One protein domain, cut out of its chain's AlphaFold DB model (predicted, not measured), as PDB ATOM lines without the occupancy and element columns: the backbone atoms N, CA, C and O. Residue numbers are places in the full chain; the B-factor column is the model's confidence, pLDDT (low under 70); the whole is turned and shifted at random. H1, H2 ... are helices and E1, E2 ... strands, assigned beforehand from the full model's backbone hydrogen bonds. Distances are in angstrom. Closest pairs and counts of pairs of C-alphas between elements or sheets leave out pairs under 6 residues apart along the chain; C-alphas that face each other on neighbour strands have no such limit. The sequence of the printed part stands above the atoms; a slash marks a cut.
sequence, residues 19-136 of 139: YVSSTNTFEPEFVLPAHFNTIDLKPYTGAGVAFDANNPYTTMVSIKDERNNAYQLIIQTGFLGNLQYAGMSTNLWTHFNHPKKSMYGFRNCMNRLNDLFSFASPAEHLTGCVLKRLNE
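AT A GLANCE: This is residues 19 to 136 of the 139 residues of an uncharacterized protein of Chitinophagaceae bacterium (UniProt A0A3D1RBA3). A strongly twisted sheet of five strands curls round the long helix H3, and H2 packs on the side of H3 away from the sheet, making a helical hairpin with it. The short helix H1, which follows E5 directly, sits beside the strands at one end of H3. The printed part has 118 residues, with five named strands and then three named helices along the chain, E1 E2 E3 E4 E5 H1 H2 H3; the sheet's order is E1 E3 E4 E5 E2, all antiparallel, and the class is mixed. The whole is compact, with a radius of gyration of the C-alphas of 13.4 A, and rounded, spanning 35 by 32 by 22 A.

HOW THE PARTS SIT: The edge strand E1, residues 19 to 25, is the antiparallel neighbour of E3, residues 58 to 65; N 21 and O 62 are 2.8 A apart. E3 and E4, residues 70 to 77, form a hairpin, with N 61 and O 73 2.9 A apart. E4 and E5, residues 83 to 89, form another, with N 74 and O 87 2.8 A apart. E3 E4 E5 are a meander, each strand the antiparallel neighbour of the one before. The other edge strand, E2, residues 36 to 38, pairs with E5, with N 37 and O 88 2.8 A apart; E2 E3 E4 E5 are a Greek key, a meander whose last strand neighbours the strand before it in the chain. H1, residues 90 to 96, and H3, residues 122 to 134, are on the same face of the sheet, making two layers, helices on one face. H1 has a height over the sheet of 5.5 A and lies over none of the strands. The closest C-alphas of E4 and H3 are those of Ile 75 and Ala 123, 6.2 A apart. H1 touches residues 130 to 134 of H3, closest at C-alphas 96 and 134, 5.5 A, at a steep tilt of 69 degrees, only just short of about perpendicular. H2, residues 104 to 114, is not on the sheet; it touches H3 at a shallow tilt of 7 degrees, opposite ways, closest at C-alphas 109 and 129, 5.6 A. Every O i to N i+4 pair is within hydrogen-bond range in H3, but 4 of 7 in H2 and 1 of 3 in H1, where 3 of 4 O i to N i+3 pairs are.

IN THESE COORDINATES: E1 begins at C-alpha 19 (-46.324, -24.098, -23.322) and measures 18.2 A from first to last C-alpha. E2 measures 6.5 A, E3 23.0 A, E4 23.1 A and E5 18.2 A. H1 measures 9.9 A and H2 16.3 A; H3 measures 18.3 A and ends at C-alpha 134 (-38.858, -21.468, -18.640).

THE WHOLE: The C-alphas farthest apart, of Phe 79 and Lys 100, are 37.0 A apart. The printed part has no cut; the long link is E2 to E3, residues 39 to 57. Mean pLDDT of the printed part is 87.6, and residues 28 and 116 to 120 are under 70.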
ATOM      1  N   TYR A  19     -44.881 -24.298 -23.463       94.31
ATOM      2  CA  TYR A  19     -46.324 -24.098 -23.322       94.31
ATOM      3  C   TYR A  19     -47.016 -25.332 -22.721       94.31
ATOM      4  O   TYR A  19     -46.507 -26.450 -22.798       94.31
ATOM      5  N   VAL A  20     -48.188 -25.137 -22.105       94.06
ATOM      6  CA  VAL A  20     -49.013 -26.255 -21.613       94.06
ATOM      7  C   VAL A  20     -49.662 -26.951 -22.800       94.06
ATOM      8  O   VAL A  20     -50.303 -26.305 -23.623       94.06
ATOM      9  N   SER A  21     -49.512 -28.270 -22.871       94.38
ATOM     10  CA  SER A  21     -50.149 -29.107 -23.890       94.38
ATOM     11  C   SER A  21     -51.354 -29.880 -23.356       94.38
ATOM     12  O   SER A  21     -52.302 -30.103 -24.102       94.38
ATOM     13  N   SER A  22     -51.350 -30.259 -22.075       91.81
ATOM     14  CA  SER A  22     -52.515 -30.831 -21.398       91.81
ATOM     15  C   SER A  22     -52.394 -30.729 -19.877       91.81
ATOM     16  O   SER A  22     -51.291 -30.628 -19.337       91.81
ATOM     17  N   THR A  23     -53.539 -30.801 -19.199       90.56
ATOM     18  CA  THR A  23     -53.652 -30.869 -17.738       90.56
ATOM     19  C   THR A  23     -54.641 -31.969 -17.400       90.56
ATOM     20  O   THR A  23     -55.779 -31.909 -17.855       90.56
ATOM     21  N   ASN A  24     -54.216 -32.956 -16.616       86.38
ATOM     22  CA  ASN A  24     -55.061 -34.079 -16.225       86.38
ATOM     23  C   ASN A  24     -54.930 -34.341 -14.724       86.38
ATOM     24  O   ASN A  24     -53.817 -34.437 -14.198       86.38
ATOM     25  N   THR A  25     -56.064 -34.515 -14.050       82.81
ATOM     26  CA  THR A  25     -56.102 -35.221 -12.767       82.81
ATOM     27  C   THR A  25     -55.866 -36.696 -13.060       82.81
ATOM     28  O   THR A  25     -56.477 -37.246 -13.977       82.81
ATOM     29  N   PHE A  26     -54.948 -37.327 -12.341       74.44
ATOM     30  CA  PHE A  26     -54.549 -38.705 -12.609       74.44
ATOM     31  C   PHE A  26     -54.191 -39.415 -11.304       74.44
ATOM     32  O   PHE A  26     -53.921 -38.770 -10.290       74.44
ATOM     33  N   GLU A  27     -54.184 -40.744 -11.340       73.81
ATOM     34  CA  GLU A  27     -53.843 -41.553 -10.175       73.81
ATOM     35  C   GLU A  27     -52.324 -41.492  -9.907       73.81
ATOM     36  O   GLU A  27     -51.525 -41.819 -10.795       73.81
ATOM     37  N   PRO A  28     -51.885 -41.067  -8.706       69.38
ATOM     38  CA  PRO A  28     -50.470 -40.799  -8.436       69.38
ATOM     39  C   PRO A  28     -49.597 -42.060  -8.394       69.38
ATOM     40  O   PRO A  28     -48.375 -41.957  -8.460       69.38
ATOM     41  N   GLU A  29     -50.198 -43.245  -8.299       71.38
ATOM     42  CA  GLU A  29     -49.508 -44.541  -8.300       71.38
ATOM     43  C   GLU A  29     -48.732 -44.827  -9.597       71.38
ATOM     44  O   GLU A  29     -47.779 -45.604  -9.591       71.38
ATOM     45  N   PHE A  30     -49.063 -44.135 -10.692       72.31
ATOM     46  CA  PHE A  30     -48.320 -44.204 -11.955       72.31
ATOM     47  C   PHE A  30     -47.121 -43.243 -12.021       72.31
ATOM     48  O   PHE A  30     -46.407 -43.200 -13.027       72.31
ATOM     49  N   VAL A  31     -46.873 -42.458 -10.969       77.44
ATOM     50  CA  VAL A  31     -45.690 -41.597 -10.865       77.44
ATOM     51  C   VAL A  31     -44.502 -42.421 -10.405       77.44
ATOM     52  O   VAL A  31     -44.554 -43.072  -9.368       77.44
ATOM     53  N   LEU A  32     -43.382 -42.301 -11.114       82.62
ATOM     54  CA  LEU A  32     -42.073 -42.721 -10.617       82.62
ATOM     55  C   LEU A  32     -41.379 -41.503  -9.990       82.62
ATOM     56  O   LEU A  32     -40.797 -40.708 -10.733       82.62
ATOM     57  N   PRO A  33     -41.403 -41.312  -8.653       76.56
ATOM     58  CA  PRO A  33     -40.932 -40.067  -8.036       76.56
ATOM     59  C   PRO A  33     -39.452 -39.795  -8.316       76.56
ATOM     60  O   PRO A  33     -39.052 -38.644  -8.441       76.56
ATOM     61  N   ALA A  34     -38.658 -40.852  -8.520       84.00
ATOM     62  CA  ALA A  34     -37.247 -40.770  -8.893       84.00
ATOM     63  C   ALA A  34     -36.989 -40.010 -10.210       84.00
ATOM     64  O   ALA A  34     -35.868 -39.572 -10.454       84.00
ATOM     65  N   HIS A  35     -37.997 -39.855 -11.072       89.75
ATOM     66  CA  HIS A  35     -37.864 -39.142 -12.345       89.75
ATOM     67  C   HIS A  35     -38.182 -37.645 -12.222       89.75
ATOM     68  O   HIS A  35     -38.002 -36.898 -13.194       89.75
ATOM     69  N   PHE A  36     -38.613 -37.194 -11.040       92.50
ATOM     70  CA  PHE A  36     -39.021 -35.825 -10.767       92.50
ATOM     71  C   PHE A  36     -38.084 -35.159  -9.762       92.50
ATOM     72  O   PHE A  36     -37.718 -35.729  -8.740       92.50
ATOM     73  N   ASN A  37     -37.731 -33.909 -10.042       95.12
ATOM     74  CA  ASN A  37     -37.023 -33.044  -9.110       95.12
ATOM     75  C   ASN A  37     -38.030 -32.122  -8.431       95.12
ATOM     76  O   ASN A  37     -38.869 -31.512  -9.102       95.12
ATOM     77  N   THR A  38     -37.942 -32.020  -7.109       94.44
ATOM     78  CA  THR A  38     -38.811 -31.154  -6.312       94.44
ATOM     79  C   THR A  38     -38.536 -29.685  -6.612       94.44
ATOM     80  O   THR A  38     -37.389 -29.238  -6.629       94.44
ATOM     81  N   ILE A  39     -39.601 -28.920  -6.824       94.06
ATOM     82  CA  ILE A  39     -39.539 -27.470  -6.992       94.06
ATOM     83  C   ILE A  39     -39.520 -26.831  -5.603       94.06
ATOM     84  O   ILE A  39     -40.393 -27.105  -4.784       94.06
ATOM     85  N   ASP A  40     -38.556 -25.943  -5.346       91.25
ATOM     86  CA  ASP A  40     -38.582 -25.118  -4.134       91.25
ATOM     87  C   ASP A  40     -39.754 -24.135  -4.214       91.25
ATOM     88  O   ASP A  40     -39.754 -23.202  -5.021       91.25
ATOM     89  N   LEU A  41     -40.767 -24.367  -3.379       89.56
ATOM     90  CA  LEU A  41     -41.987 -23.567  -3.356       89.56
ATOM     91  C   LEU A  41     -41.803 -22.215  -2.657       89.56
ATOM     92  O   LEU A  41     -42.685 -21.360  -2.755       89.56
ATOM     93  N   LYS A  42     -40.676 -21.969  -1.977       88.12
ATOM     94  CA  LYS A  42     -40.432 -20.685  -1.306       88.12
ATOM     95  C   LYS A  42     -40.511 -19.520  -2.310       88.12
ATOM     96  O   LYS A  42     -39.937 -19.599  -3.400       88.12
ATOM     97  N   PRO A  43     -41.168 -18.400  -1.952       86.56
ATOM     98  CA  PRO A  43     -41.594 -17.998  -0.606       86.56
ATOM     99  C   PRO A  43     -43.045 -18.373  -0.239       86.56
ATOM    100  O   PRO A  43     -43.623 -17.752   0.651       86.56
ATOM    101  N   TYR A  44     -43.666 -19.344  -0.910       84.00
ATOM    102  CA  TYR A  44     -44.992 -19.824  -0.519       84.00
ATOM    103  C   TYR A  44     -44.988 -20.332   0.934       84.00
ATOM    104  O   TYR A  44     -44.086 -21.075   1.325       84.00
ATOM    105  N   THR A  45     -45.969 -19.915   1.736       80.06
ATOM    106  CA  THR A  45     -46.039 -20.203   3.181       80.06
ATOM    107  C   THR A  45     -46.844 -21.453   3.527       80.06
ATOM    108  O   THR A  45     -46.902 -21.830   4.697       80.06
ATOM    109  N   GLY A  46     -47.464 -22.112   2.542       75.00
ATOM    110  CA  GLY A  46     -48.152 -23.381   2.771       75.00
ATOM    111  C   GLY A  46     -47.193 -24.556   2.989       75.00
ATOM    112  O   GLY A  46     -45.970 -24.419   3.001       75.00
ATOM    113  N   ALA A  47     -47.771 -25.737   3.195       71.75
ATOM    114  CA  ALA A  47     -47.031 -26.931   3.579       71.75
ATOM    115  C   ALA A  47     -46.184 -27.465   2.413       71.75
ATOM    116  O   ALA A  47     -46.701 -28.183   1.578       71.75
ATOM    117  N   GLY A  48     -44.888 -27.156   2.350       78.44
ATOM    118  CA  GLY A  48     -43.964 -27.844   1.441       78.44
ATOM    119  C   GLY A  48     -43.638 -29.240   1.972       78.44
ATOM    120  O   GLY A  48     -42.740 -29.377   2.801       78.44
ATOM    121  N   VAL A  49     -44.377 -30.259   1.533       86.38
ATOM    122  CA  VAL A  49     -44.219 -31.660   1.963       86.38
ATOM    123  C   VAL A  49     -43.602 -32.523   0.861       86.38
ATOM    124  O   VAL A  49     -43.498 -32.104  -0.291       86.38
ATOM    125  N   ALA A  50     -43.153 -33.728   1.221       88.88
ATOM    126  CA  ALA A  50     -42.716 -34.725   0.246       88.88
ATOM    127  C   ALA A  50     -43.901 -35.226  -0.602       88.88
ATOM    128  O   ALA A  50     -45.053 -35.110  -0.189       88.88
ATOM    129  N   PHE A  51     -43.603 -35.799  -1.772       91.06
ATOM    130  CA  PHE A  51     -44.614 -36.414  -2.633       91.06
ATOM    131  C   PHE A  51     -45.371 -37.531  -1.894       91.06
ATOM    132  O   PHE A  51     -44.742 -38.427  -1.328       91.06
ATOM    133  N   ASP A  52     -46.701 -37.495  -1.950       90.38
ATOM    134  CA  ASP A  52     -47.587 -38.509  -1.370       90.38
ATOM    135  C   ASP A  52     -48.365 -39.240  -2.468       90.38
ATOM    136  O   ASP A  52     -49.279 -38.680  -3.073       90.38
ATOM    137  N   ALA A  53     -48.034 -40.509  -2.714       89.00
ATOM    138  CA  ALA A  53     -48.692 -41.313  -3.744       89.00
ATOM    139  C   ALA A  53     -50.186 -41.586  -3.465       89.00
ATOM    140  O   ALA A  53     -50.903 -42.003  -4.368       89.00
ATOM    141  N   ASN A  54     -50.668 -41.331  -2.245       88.44
ATOM    142  CA  ASN A  54     -52.066 -41.534  -1.865       88.44
ATOM    143  C   ASN A  54     -52.899 -40.250  -1.930       88.44
ATOM    144  O   ASN A  54     -54.085 -40.279  -1.602       88.44
ATOM    145  N   ASN A  55     -52.309 -39.115  -2.319       88.50
ATOM    146  CA  ASN A  55     -53.035 -37.854  -2.375       88.50
ATOM    147  C   ASN A  55     -53.935 -37.799  -3.631       88.50
ATOM    148  O   ASN A  55     -53.413 -37.696  -4.748       88.50
ATOM    149  N   PRO A  56     -55.276 -37.795  -3.485       87.38
ATOM    150  CA  PRO A  56     -56.195 -37.773  -4.624       87.38
ATOM    151  C   PRO A  56     -56.247 -36.407  -5.329       87.38
ATOM    152  O   PRO A  56     -56.784 -36.295  -6.427       87.38
ATOM    153  N   TYR A  57     -55.684 -35.359  -4.727       90.19
ATOM    154  CA  TYR A  57     -55.605 -34.004  -5.276       90.19
ATOM    155  C   TYR A  57     -54.271 -33.793  -6.001       90.19
ATOM    156  O   TYR A  57     -53.530 -32.843  -5.732       90.19
ATOM    157  N   THR A  58     -53.961 -34.718  -6.911       91.19
ATOM    158  CA  THR A  58     -52.734 -34.716  -7.707       91.19
ATOM    159  C   THR A  58     -53.048 -34.426  -9.171       91.19
ATOM    160  O   THR A  58     -53.864 -35.095  -9.807       91.19
ATOM    161  N   THR A  59     -52.351 -33.442  -9.725       91.56
ATOM    162  CA  THR A  59     -52.490 -33.014 -11.117       91.56
ATOM    163  C   THR A  59     -51.170 -33.210 -11.846       91.56
ATOM    164  O   THR A  59     -50.119 -32.782 -11.361       91.56
ATOM    165  N   MET A  60     -51.222 -33.814 -13.036       92.31
ATOM    166  CA  MET A  60     -50.108 -33.811 -13.980       92.31
ATOM    167  C   MET A  60     -50.364 -32.759 -15.047       92.31
ATOM    168  O   MET A  60     -51.413 -32.741 -15.695       92.31
ATOM    169  N   VAL A  61     -49.371 -31.906 -15.259       94.25
ATOM    170  CA  VAL A  61     -49.369 -30.927 -16.342       94.25
ATOM    171  C   VAL A  61     -48.309 -31.336 -17.349       94.25
ATOM    172  O   VAL A  61     -47.131 -31.455 -17.011       94.25
ATOM    173  N   SER A  62     -48.723 -31.546 -18.592       94.56
ATOM    174  CA  SER A  62     -47.826 -31.833 -19.703       94.56
ATOM    175  C   SER A  62     -47.395 -30.526 -20.356       94.56
ATOM    176  O   SER A  62     -48.218 -29.800 -20.923       94.56
ATOM    177  N   ILE A  63     -46.103 -30.229 -20.315       95.25
ATOM    178  CA  ILE A  63     -45.492 -29.067 -20.963       95.25
ATOM    179  C   ILE A  63     -44.799 -29.535 -22.237       95.25
ATOM    180  O   ILE A  63     -44.131 -30.565 -22.231       95.25
ATOM    181  N   LYS A  64     -44.926 -28.775 -23.322       95.38
ATOM    182  CA  LYS A  64     -44.144 -28.987 -24.539       95.38
ATOM    183  C   LYS A  64     -43.264 -27.793 -24.845       95.38
ATOM    184  O   LYS A  64     -43.610 -26.668 -24.494       95.38
ATOM    185  N   ASP A  65     -42.139 -28.054 -25.496       93.81
ATOM    186  CA  ASP A  65     -41.360 -27.016 -26.167       93.81
ATOM    187  C   ASP A  65     -41.794 -26.855 -27.637       93.81
ATOM    188  O   ASP A  65     -42.618 -27.607 -28.167       93.81
ATOM    189  N   GLU A  66     -41.221 -25.873 -28.325       90.19
ATOM    190  CA  GLU A  66     -41.412 -25.617 -29.763       90.19
ATOM    191  C   GLU A  66     -41.035 -26.788 -30.685       90.19
ATOM    192  O   GLU A  66     -41.467 -26.836 -31.836       90.19
ATOM    193  N   ARG A  67     -40.237 -27.741 -30.193       92.12
ATOM    194  CA  ARG A  67     -39.838 -28.957 -30.914       92.12
ATOM    195  C   ARG A  67     -40.774 -30.127 -30.607       92.12
ATOM    196  O   ARG A  67     -40.506 -31.242 -31.042       92.12
ATOM    197  N   ASN A  68     -41.872 -29.878 -29.891       89.62
ATOM    198  CA  ASN A  68     -42.838 -30.865 -29.416       89.62
ATOM    199  C   ASN A  68     -42.267 -31.910 -28.447       89.62
ATOM    200  O   ASN A  68     -42.917 -32.937 -28.225       89.62
ATOM    201  N   ASN A  69     -41.110 -31.661 -27.825       92.56
ATOM    202  CA  ASN A  69     -40.651 -32.523 -26.738       92.56
ATOM    203  C   ASN A  69     -41.587 -32.346 -25.546       92.56
ATOM    204  O   ASN A  69     -41.917 -31.217 -25.187       92.56
ATOM    205  N   ALA A  70     -42.016 -33.455 -24.948       92.19
ATOM    206  CA  ALA A  70     -42.935 -33.448 -23.819       92.19
ATOM    207  C   ALA A  70     -42.188 -33.561 -22.484       92.19
ATOM    208  O   ALA A  70     -41.251 -34.345 -22.321       92.19
ATOM    209  N   TYR A  71     -42.667 -32.792 -21.519       94.50
ATOM    210  CA  TYR A  71     -42.171 -32.684 -20.159       94.50
ATOM    211  C   TYR A  71     -43.355 -32.721 -19.198       94.50
ATOM    212  O   TYR A  71     -44.490 -32.452 -19.591       94.50
ATOM    213  N   GLN A  72     -43.105 -33.037 -17.933       93.81
ATOM    214  CA  GLN A  72     -44.177 -33.228 -16.960       93.81
ATOM    215  C   GLN A  72     -43.917 -32.404 -15.705       93.81
ATOM    216  O   GLN A  72     -42.802 -32.383 -15.180       93.81
ATOM    217  N   LEU A  73     -44.967 -31.761 -15.206       95.00
ATOM    218  CA  LEU A  73     -45.059 -31.270 -13.839       95.00
ATOM    219  C   LEU A  73     -46.047 -32.136 -13.073       95.00
ATOM    220  O   LEU A  73     -47.085 -32.516 -13.611       95.00
ATOM    221  N   ILE A  74     -45.741 -32.388 -11.811       94.38
ATOM    222  CA  ILE A  74     -46.659 -32.991 -10.852       94.38
ATOM    223  C   ILE A  74     -46.905 -31.964  -9.771       94.38
ATOM    224  O   ILE A  74     -45.957 -31.395  -9.234       94.38
ATOM    225  N   ILE A  75     -48.170 -31.732  -9.459       94.00
ATOM    226  CA  ILE A  75     -48.592 -30.762  -8.460       94.00
ATOM    227  C   ILE A  75     -49.581 -31.458  -7.537       94.00
ATOM    228  O   ILE A  75     -50.541 -32.057  -8.016       94.00
ATOM    229  N   GLN A  76     -49.349 -31.377  -6.231       92.69
ATOM    230  CA  GLN A  76     -50.280 -31.877  -5.222       92.69
ATOM    231  C   GLN A  76     -50.776 -30.724  -4.372       92.69
ATOM    232  O   GLN A  76     -49.988 -29.881  -3.927       92.69
ATOM    233  N   THR A  77     -52.077 -30.704  -4.130       90.88
ATOM    234  CA  THR A  77     -52.719 -29.777  -3.202       90.88
ATOM    235  C   THR A  77     -53.319 -30.534  -2.022       90.88
ATOM    236  O   THR A  77     -53.518 -31.743  -2.075       90.88
ATOM    237  N   GLY A  78     -53.625 -29.832  -0.937       88.38
ATOM    238  CA  GLY A  78     -54.484 -30.354   0.119       88.38
ATOM    239  C   GLY A  78     -55.961 -30.256  -0.260       88.38
ATOM    240  O   GLY A  78     -56.324 -29.616  -1.248       88.38
ATOM    241  N   PHE A  79     -56.823 -30.820   0.587       84.69
ATOM    242  CA  PHE A  79     -58.282 -30.723   0.452       84.69
ATOM    243  C   PHE A  79     -58.784 -29.273   0.327       84.69
ATOM    244  O   PHE A  79     -59.708 -28.993  -0.428       84.69
ATOM    245  N   LEU A  80     -58.143 -28.337   1.034       83.88
ATOM    246  CA  LEU A  80     -58.478 -26.910   1.001       83.88
ATOM    247  C   LEU A  80     -57.827 -26.162  -0.177       83.88
ATOM    248  O   LEU A  80     -57.816 -24.935  -0.199       83.88
ATOM    249  N   GLY A  81     -57.227 -26.880  -1.129       81.88
ATOM    250  CA  GLY A  81     -56.560 -26.310  -2.298       81.88
ATOM    251  C   GLY A  81     -55.174 -25.726  -2.023       81.88
ATOM    252  O   GLY A  81     -54.520 -25.262  -2.950       81.88
ATOM    253  N   ASN A  82     -54.675 -25.762  -0.783       86.06
ATOM    254  CA  ASN A  82     -53.325 -25.296  -0.472       86.06
ATOM    255  C   ASN A  82     -52.281 -26.153  -1.199       86.06
ATOM    256  O   ASN A  82     -52.369 -27.378  -1.194       86.06
ATOM    257  N   LEU A  83     -51.274 -25.525  -1.798       90.12
ATOM    258  CA  LEU A  83     -50.200 -26.243  -2.475       90.12
ATOM    259  C   LEU A  83     -49.395 -27.052  -1.442       90.12
ATOM    260  O   LEU A  83     -49.086 -26.550  -0.361       90.12
ATOM    261  N   GLN A  84     -49.114 -28.314  -1.753       91.50
ATOM    262  CA  GLN A  84     -48.430 -29.249  -0.856       91.50
ATOM    263  C   GLN A  84     -47.099 -29.728  -1.430       91.50
ATOM    264  O   GLN A  84     -46.070 -29.733  -0.758       91.50
ATOM    265  N   TYR A  85     -47.106 -30.096  -2.705       93.44
ATOM    266  CA  TYR A  85     -45.922 -30.574  -3.398       93.44
ATOM    267  C   TYR A  85     -45.933 -30.085  -4.837       93.44
ATOM    268  O   TYR A  85     -46.989 -29.958  -5.462       93.44
ATOM    269  N   ALA A  86     -44.742 -29.858  -5.378       94.88
ATOM    270  CA  ALA A  86     -44.565 -29.755  -6.808       94.88
ATOM    271  C   ALA A  86     -43.243 -30.380  -7.241       94.88
ATOM    272  O   ALA A  86     -42.196 -30.162  -6.628       94.88
ATOM    273  N   GLY A  87     -43.289 -31.126  -8.335       95.31
ATOM    274  CA  GLY A  87     -42.130 -31.727  -8.968       95.31
ATOM    275  C   GLY A  87     -42.154 -31.497 -10.469       95.31
ATOM    276  O   GLY A  87     -43.214 -31.325 -11.068       95.31
ATOM    277  N   MET A  88     -40.982 -31.516 -11.090       96.19
ATOM    278  CA  MET A  88     -40.845 -31.471 -12.543       96.19
ATOM    279  C   MET A  88     -39.938 -32.580 -13.046       96.19
ATOM    280  O   MET A  88     -38.990 -32.964 -12.360       96.19
ATOM    281  N   SER A  89     -40.212 -33.088 -14.242       95.00
ATOM    282  CA  SER A  89     -39.405 -34.135 -14.858       95.00
ATOM    283  C   SER A  89     -37.937 -33.703 -14.961       95.00
ATOM    284  O   SER A  89     -37.621 -32.534 -15.189       95.00
ATOM    285  N   THR A  90     -37.014 -34.644 -14.777       92.88
ATOM    286  CA  THR A  90     -35.568 -34.350 -14.687       92.88
ATOM    287  C   THR A  90     -35.006 -33.624 -15.908       92.88
ATOM    288  O   THR A  90     -34.150 -32.753 -15.783       92.88
ATOM    289  N   ASN A  91     -35.528 -33.919 -17.094       91.25
ATOM    290  CA  ASN A  91     -35.181 -33.206 -18.319       91.25
ATOM    291  C   ASN A  91     -35.673 -31.745 -18.333       91.25
ATOM    292  O   ASN A  91     -34.994 -30.897 -18.891       91.25
ATOM    293  N   LEU A  92     -36.803 -31.423 -17.696       94.19
ATOM    294  CA  LEU A  92     -37.297 -30.047 -17.573       94.19
ATOM    295  C   LEU A  92     -36.521 -29.255 -16.515       94.19
ATOM    296  O   LEU A  92     -36.305 -28.050 -16.666       94.19
ATOM    297  N   TRP A  93     -36.063 -29.940 -15.465       94.50
ATOM    298  CA  TRP A  93     -35.302 -29.355 -14.360       94.50
ATOM    299  C   TRP A  93     -34.050 -28.608 -14.816       94.50
ATOM    300  O   TRP A  93     -33.744 -27.539 -14.285       94.50
ATOM    301  N   THR A  94     -33.342 -29.133 -15.815       90.88
ATOM    302  CA  THR A  94     -32.129 -28.507 -16.361       90.88
ATOM    303  C   THR A  94     -32.440 -27.199 -17.092       90.88
ATOM    304  O   THR A  94     -31.710 -26.220 -16.930       90.88
ATOM    305  N   HIS A  95     -33.554 -27.134 -17.828       91.62
ATOM    306  CA  HIS A  95     -34.033 -25.905 -18.467       91.62
ATOM    307  C   HIS A  95     -34.509 -24.879 -17.435       91.62
ATOM    308  O   HIS A  95     -34.208 -23.688 -17.547       91.62
ATOM    309  N   PHE A  96     -35.212 -25.340 -16.399       94.38
ATOM    310  CA  PHE A  96     -35.717 -24.488 -15.329       94.38
ATOM    311  C   PHE A  96     -34.596 -23.911 -14.454       94.38
ATOM    312  O   PHE A  96     -34.643 -22.737 -14.099       94.38
ATOM    313  N   ASN A  97     -33.556 -24.680 -14.128       92.56
ATOM    314  CA  ASN A  97     -32.434 -24.235 -13.287       92.56
ATOM    315  C   ASN A  97     -31.223 -23.750 -14.084       92.56
ATOM    316  O   ASN A  97     -30.104 -23.743 -13.573       92.56
ATOM    317  N   HIS A  98     -31.430 -23.321 -15.330       90.38
ATOM    318  CA  HIS A  98     -30.339 -22.816 -16.149       90.38
ATOM    319  C   HIS A  98     -29.608 -21.661 -15.427       90.38
ATOM    320  O   HIS A  98     -30.252 -20.678 -15.045       90.38
ATOM    321  N   PRO A  99     -28.270 -21.716 -15.263       88.62
ATOM    322  CA  PRO A  99     -27.527 -20.813 -14.372       88.62
ATOM    323  C   PRO A  99     -27.593 -19.339 -14.790       88.62
ATOM    324  O   PRO A  99     -27.433 -18.449 -13.962       88.62
ATOM    325  N   LYS A 100     -27.878 -19.064 -16.069       89.00
ATOM    326  CA  LYS A 100     -28.076 -17.700 -16.588       89.00
ATOM    327  C   LYS A 100     -29.463 -17.099 -16.289       89.00
ATOM    328  O   LYS A 100     -29.706 -15.956 -16.652       89.00
ATOM    329  N   LYS A 101     -30.390 -17.846 -15.675       88.50
ATOM    330  CA  LYS A 101     -31.752 -17.380 -15.360       88.50
ATOM    331  C   LYS A 101     -31.918 -17.149 -13.861       88.50
ATOM    332  O   LYS A 101     -31.980 -18.104 -13.083       88.50
ATOM    333  N   SER A 102     -32.074 -15.894 -13.446       89.25
ATOM    334  CA  SER A 102     -32.293 -15.537 -12.036       89.25
ATOM    335  C   SER A 102     -33.594 -16.126 -11.482       89.25
ATOM    336  O   SER A 102     -34.653 -15.960 -12.076       89.25
ATOM    337  N   MET A 103     -33.548 -16.768 -10.308       91.69
ATOM    338  CA  MET A 103     -34.745 -17.292  -9.621       91.69
ATOM    339  C   MET A 103     -35.695 -16.193  -9.116       91.69
ATOM    340  O   MET A 103     -36.801 -16.495  -8.671       91.69
ATOM    341  N   TYR A 104     -35.283 -14.924  -9.160       91.06
ATOM    342  CA  TYR A 104     -36.050 -13.802  -8.620       91.06
ATOM    343  C   TYR A 104     -37.444 -13.665  -9.254       91.06
ATOM    344  O   TYR A 104     -38.430 -13.532  -8.533       91.06
ATOM    345  N   GLY A 105     -37.548 -13.766 -10.586       90.88
ATOM    346  CA  GLY A 105     -38.828 -13.661 -11.300       90.88
ATOM    347  C   GLY A 105     -39.823 -14.747 -10.888       90.88
ATOM    348  O   GLY A 105     -40.990 -14.458 -10.607       90.88
ATOM    349  N   PHE A 106     -39.333 -15.982 -10.761       94.00
ATOM    350  CA  PHE A 106     -40.111 -17.114 -10.264       94.00
ATOM    351  C   PHE A 106     -40.544 -16.925  -8.808       94.00
ATOM    352  O   PHE A 106     -41.730 -17.040  -8.513       94.00
ATOM    353  N   ARG A 107     -39.626 -16.557  -7.906       92.56
ATOM    354  CA  ARG A 107     -39.941 -16.324  -6.483       92.56
ATOM    355  C   ARG A 107     -40.979 -15.217  -6.295       92.56
ATOM    356  O   ARG A 107     -41.898 -15.375  -5.498       92.56
ATOM    357  N   ASN A 108     -40.887 -14.136  -7.068       91.00
ATOM    358  CA  ASN A 108     -41.888 -13.068  -7.061       91.00
ATOM    359  C   ASN A 108     -43.252 -13.536  -7.571       91.00
ATOM    360  O   ASN A 108     -44.280 -13.090  -7.066       91.00
ATOM    361  N   CYS A 109     -43.269 -14.420  -8.569       90.88
ATOM    362  CA  CYS A 109     -44.502 -15.035  -9.042       90.88
ATOM    363  C   CYS A 109     -45.124 -15.924  -7.956       90.88
ATOM    364  O   CYS A 109     -46.310 -15.789  -7.659       90.88
ATOM    365  N   MET A 110     -44.310 -16.759  -7.304       90.94
ATOM    366  CA  MET A 110     -44.734 -17.646  -6.219       90.94
ATOM    367  C   MET A 110     -45.226 -16.890  -4.985       90.94
ATOM    368  O   MET A 110     -46.181 -17.334  -4.360       90.94
ATOM    369  N   ASN A 111     -44.655 -15.725  -4.659       88.69
ATOM    370  CA  ASN A 111     -45.091 -14.926  -3.507       88.69
ATOM    371  C   ASN A 111     -46.578 -14.546  -3.568       88.69
ATOM    372  O   ASN A 111     -47.237 -14.471  -2.539       88.69
ATOM    373  N   ARG A 112     -47.120 -14.370  -4.780       84.38
ATOM    374  CA  ARG A 112     -48.532 -14.021  -4.977       84.38
ATOM    375  C   ARG A 112     -49.483 -15.137  -4.546       84.38
ATOM    376  O   ARG A 112     -50.611 -14.836  -4.193       84.38
ATOM    377  N   LEU A 113     -49.042 -16.401  -4.501       81.50
ATOM    378  CA  LEU A 113     -49.875 -17.508  -4.002       81.50
ATOM    379  C   LEU A 113     -50.296 -17.335  -2.543       81.50
ATOM    380  O   LEU A 113     -51.275 -17.947  -2.134       81.50
ATOM    381  N   ASN A 114     -49.561 -16.536  -1.766       72.31
ATOM    382  CA  ASN A 114     -49.867 -16.279  -0.363       72.31
ATOM    383  C   ASN A 114     -51.059 -15.321  -0.185       72.31
ATOM    384  O   ASN A 114     -51.678 -15.324   0.877       72.31
ATOM    385  N   ASP A 115     -51.437 -14.561  -1.221       70.12
ATOM    386  CA  ASP A 115     -52.543 -13.591  -1.200       70.12
ATOM    387  C   ASP A 115     -53.916 -14.284  -1.405       70.12
ATOM    388  O   ASP A 115     -54.769 -13.809  -2.152       70.12
ATOM    389  N   LEU A 116     -54.080 -15.438  -0.740       55.38
ATOM    390  CA  LEU A 116     -54.964 -16.618  -0.880       55.38
ATOM    391  C   LEU A 116     -56.466 -16.478  -1.254       55.38
ATOM    392  O   LEU A 116     -57.204 -17.446  -1.104       55.38
ATOM    393  N   PHE A 117     -56.946 -15.369  -1.814       52.19
ATOM    394  CA  PHE A 117     -58.340 -15.223  -2.275       52.19
ATOM    395  C   PHE A 117     -58.527 -15.126  -3.799       52.19
ATOM    396  O   PHE A 117     -59.655 -15.246  -4.267       52.19
ATOM    397  N   SER A 118     -57.471 -14.915  -4.596       52.78
ATOM    398  CA  SER A 118     -57.638 -14.518  -6.011       52.78
ATOM    399  C   SER A 118     -57.418 -15.611  -7.063       52.78
ATOM    400  O   SER A 118     -57.764 -15.383  -8.224       52.78
ATOM    401  N   PHE A 119     -56.818 -16.757  -6.731       58.22
ATOM    402  CA  PHE A 119     -56.477 -17.762  -7.747       58.22
ATOM    403  C   PHE A 119     -57.524 -18.867  -7.796       58.22
ATOM    404  O   PHE A 119     -57.748 -19.552  -6.804       58.22
ATOM    405  N   ALA A 120     -58.114 -19.065  -8.978       62.97
ATOM    406  CA  ALA A 120     -59.054 -20.153  -9.240       62.97
ATOM    407  C   ALA A 120     -58.424 -21.544  -9.008       62.97
ATOM    408  O   ALA A 120     -59.131 -22.482  -8.652       62.97
ATOM    409  N   SER A 121     -57.096 -21.669  -9.156       82.25
ATOM    410  CA  SER A 121     -56.336 -22.883  -8.842       82.25
ATOM    411  C   SER A 121     -54.857 -22.570  -8.549       82.25
ATOM    412  O   SER A 121     -54.141 -22.074  -9.425       82.25
ATOM    413  N   PRO A 122     -54.338 -22.884  -7.345       85.69
ATOM    414  CA  PRO A 122     -52.908 -22.768  -7.040       85.69
ATOM    415  C   PRO A 122     -52.006 -23.583  -7.976       85.69
ATOM    416  O   PRO A 122     -50.882 -23.165  -8.258       85.69
ATOM    417  N   ALA A 123     -52.502 -24.704  -8.511       88.25
ATOM    418  CA  ALA A 123     -51.775 -25.512  -9.486       88.25
ATOM    419  C   ALA A 123     -51.603 -24.787 -10.832       88.25
ATOM    420  O   ALA A 123     -50.519 -24.821 -11.422       88.25
ATOM    421  N   GLU A 124     -52.632 -24.079 -11.301       89.38
ATOM    422  CA  GLU A 124     -52.550 -23.265 -12.520       89.38
ATOM    423  C   GLU A 124     -51.579 -22.099 -12.345       89.38
ATOM    424  O   GLU A 124     -50.737 -21.853 -13.211       89.38
ATOM    425  N   HIS A 125     -51.634 -21.413 -11.202       91.25
ATOM    426  CA  HIS A 125     -50.726 -20.299 -10.930       91.25
ATOM    427  C   HIS A 125     -49.267 -20.756 -10.839       91.25
ATOM    428  O   HIS A 125     -48.400 -20.158 -11.479       91.25
ATOM    429  N   LEU A 126     -48.986 -21.846 -10.116       93.12
ATOM    430  CA  LEU A 126     -47.654 -22.456 -10.087       93.12
ATOM    431  C   LEU A 126     -47.178 -22.810 -11.503       93.12
ATOM    432  O   LEU A 126     -46.047 -22.485 -11.870       93.12
ATOM    433  N   THR A 127     -48.039 -23.431 -12.312       94.75
ATOM    434  CA  THR A 127     -47.733 -23.766 -13.711       94.75
ATOM    435  C   THR A 127     -47.364 -22.513 -14.506       94.75
ATOM    436  O   THR A 127     -46.349 -22.498 -15.202       94.75
ATOM    437  N   GLY A 128     -48.125 -21.427 -14.348       93.62
ATOM    438  CA  GLY A 128     -47.828 -20.130 -14.957       93.62
ATOM    439  C   GLY A 128     -46.474 -19.564 -14.521       93.62
ATOM    440  O   GLY A 128     -45.703 -19.095 -15.363       93.62
ATOM    441  N   CYS A 129     -46.131 -19.655 -13.233       93.75
ATOM    442  CA  CYS A 129     -44.817 -19.252 -12.727       93.75
ATOM    443  C   CYS A 129     -43.683 -20.085 -13.334       93.75
ATOM    444  O   CYS A 129     -42.647 -19.529 -13.711       93.75
ATOM    445  N   VAL A 130     -43.881 -21.401 -13.469       95.62
ATOM    446  CA  VAL A 130     -42.908 -22.303 -14.095       95.62
ATOM    447  C   VAL A 130     -42.699 -21.949 -15.564       95.62
ATOM    448  O   VAL A 130     -41.558 -21.752 -15.977       95.62
ATOM    449  N   LEU A 131     -43.772 -21.786 -16.341       95.38
ATOM    450  CA  LEU A 131     -43.684 -21.400 -17.755       95.38
ATOM    451  C   LEU A 131     -43.018 -20.044 -17.945       95.38
ATOM    452  O   LEU A 131     -42.164 -19.902 -18.818       95.38
ATOM    453  N   LYS A 132     -43.375 -19.053 -17.120       93.81
ATOM    454  CA  LYS A 132     -42.758 -17.726 -17.183       93.81
ATOM    455  C   LYS A 132     -41.246 -17.844 -17.052       93.81
ATOM    456  O   LYS A 132     -40.531 -17.310 -17.889       93.81
ATOM    457  N   ARG A 133     -40.772 -18.606 -16.065       93.62
ATOM    458  CA  ARG A 133     -39.342 -18.855 -15.867       93.62
ATOM    459  C   ARG A 133     -38.704 -19.628 -17.021       93.62
ATOM    460  O   ARG A 133     -37.626 -19.263 -17.489       93.62
ATOM    461  N   LEU A 134     -39.351 -20.687 -17.500       93.50
ATOM    462  CA  LEU A 134     -38.858 -21.468 -18.640       93.50
ATOM    463  C   LEU A 134     -38.681 -20.601 -19.892       93.50
ATOM    464  O   LEU A 134     -37.710 -20.794 -20.620       93.50
ATOM    465  N   ASN A 135     -39.525 -19.586 -20.062       92.62
ATOM    466  CA  ASN A 135     -39.514 -18.665 -21.197       92.62
ATOM    467  C   ASN A 135     -38.734 -17.359 -20.951       92.62
ATOM    468  O   ASN A 135     -38.668 -16.518 -21.843       92.62
ATOM    469  N   GLU A 136     -38.125 -17.160 -19.774       89.50
ATOM    470  CA  GLU A 136     -37.274 -15.990 -19.516       89.50
ATOM    471  C   GLU A 136     -36.065 -15.988 -20.467       89.50
ATOM    472  O   GLU A 136     -35.334 -16.979 -20.564       89.50
TER     473      GLU A 136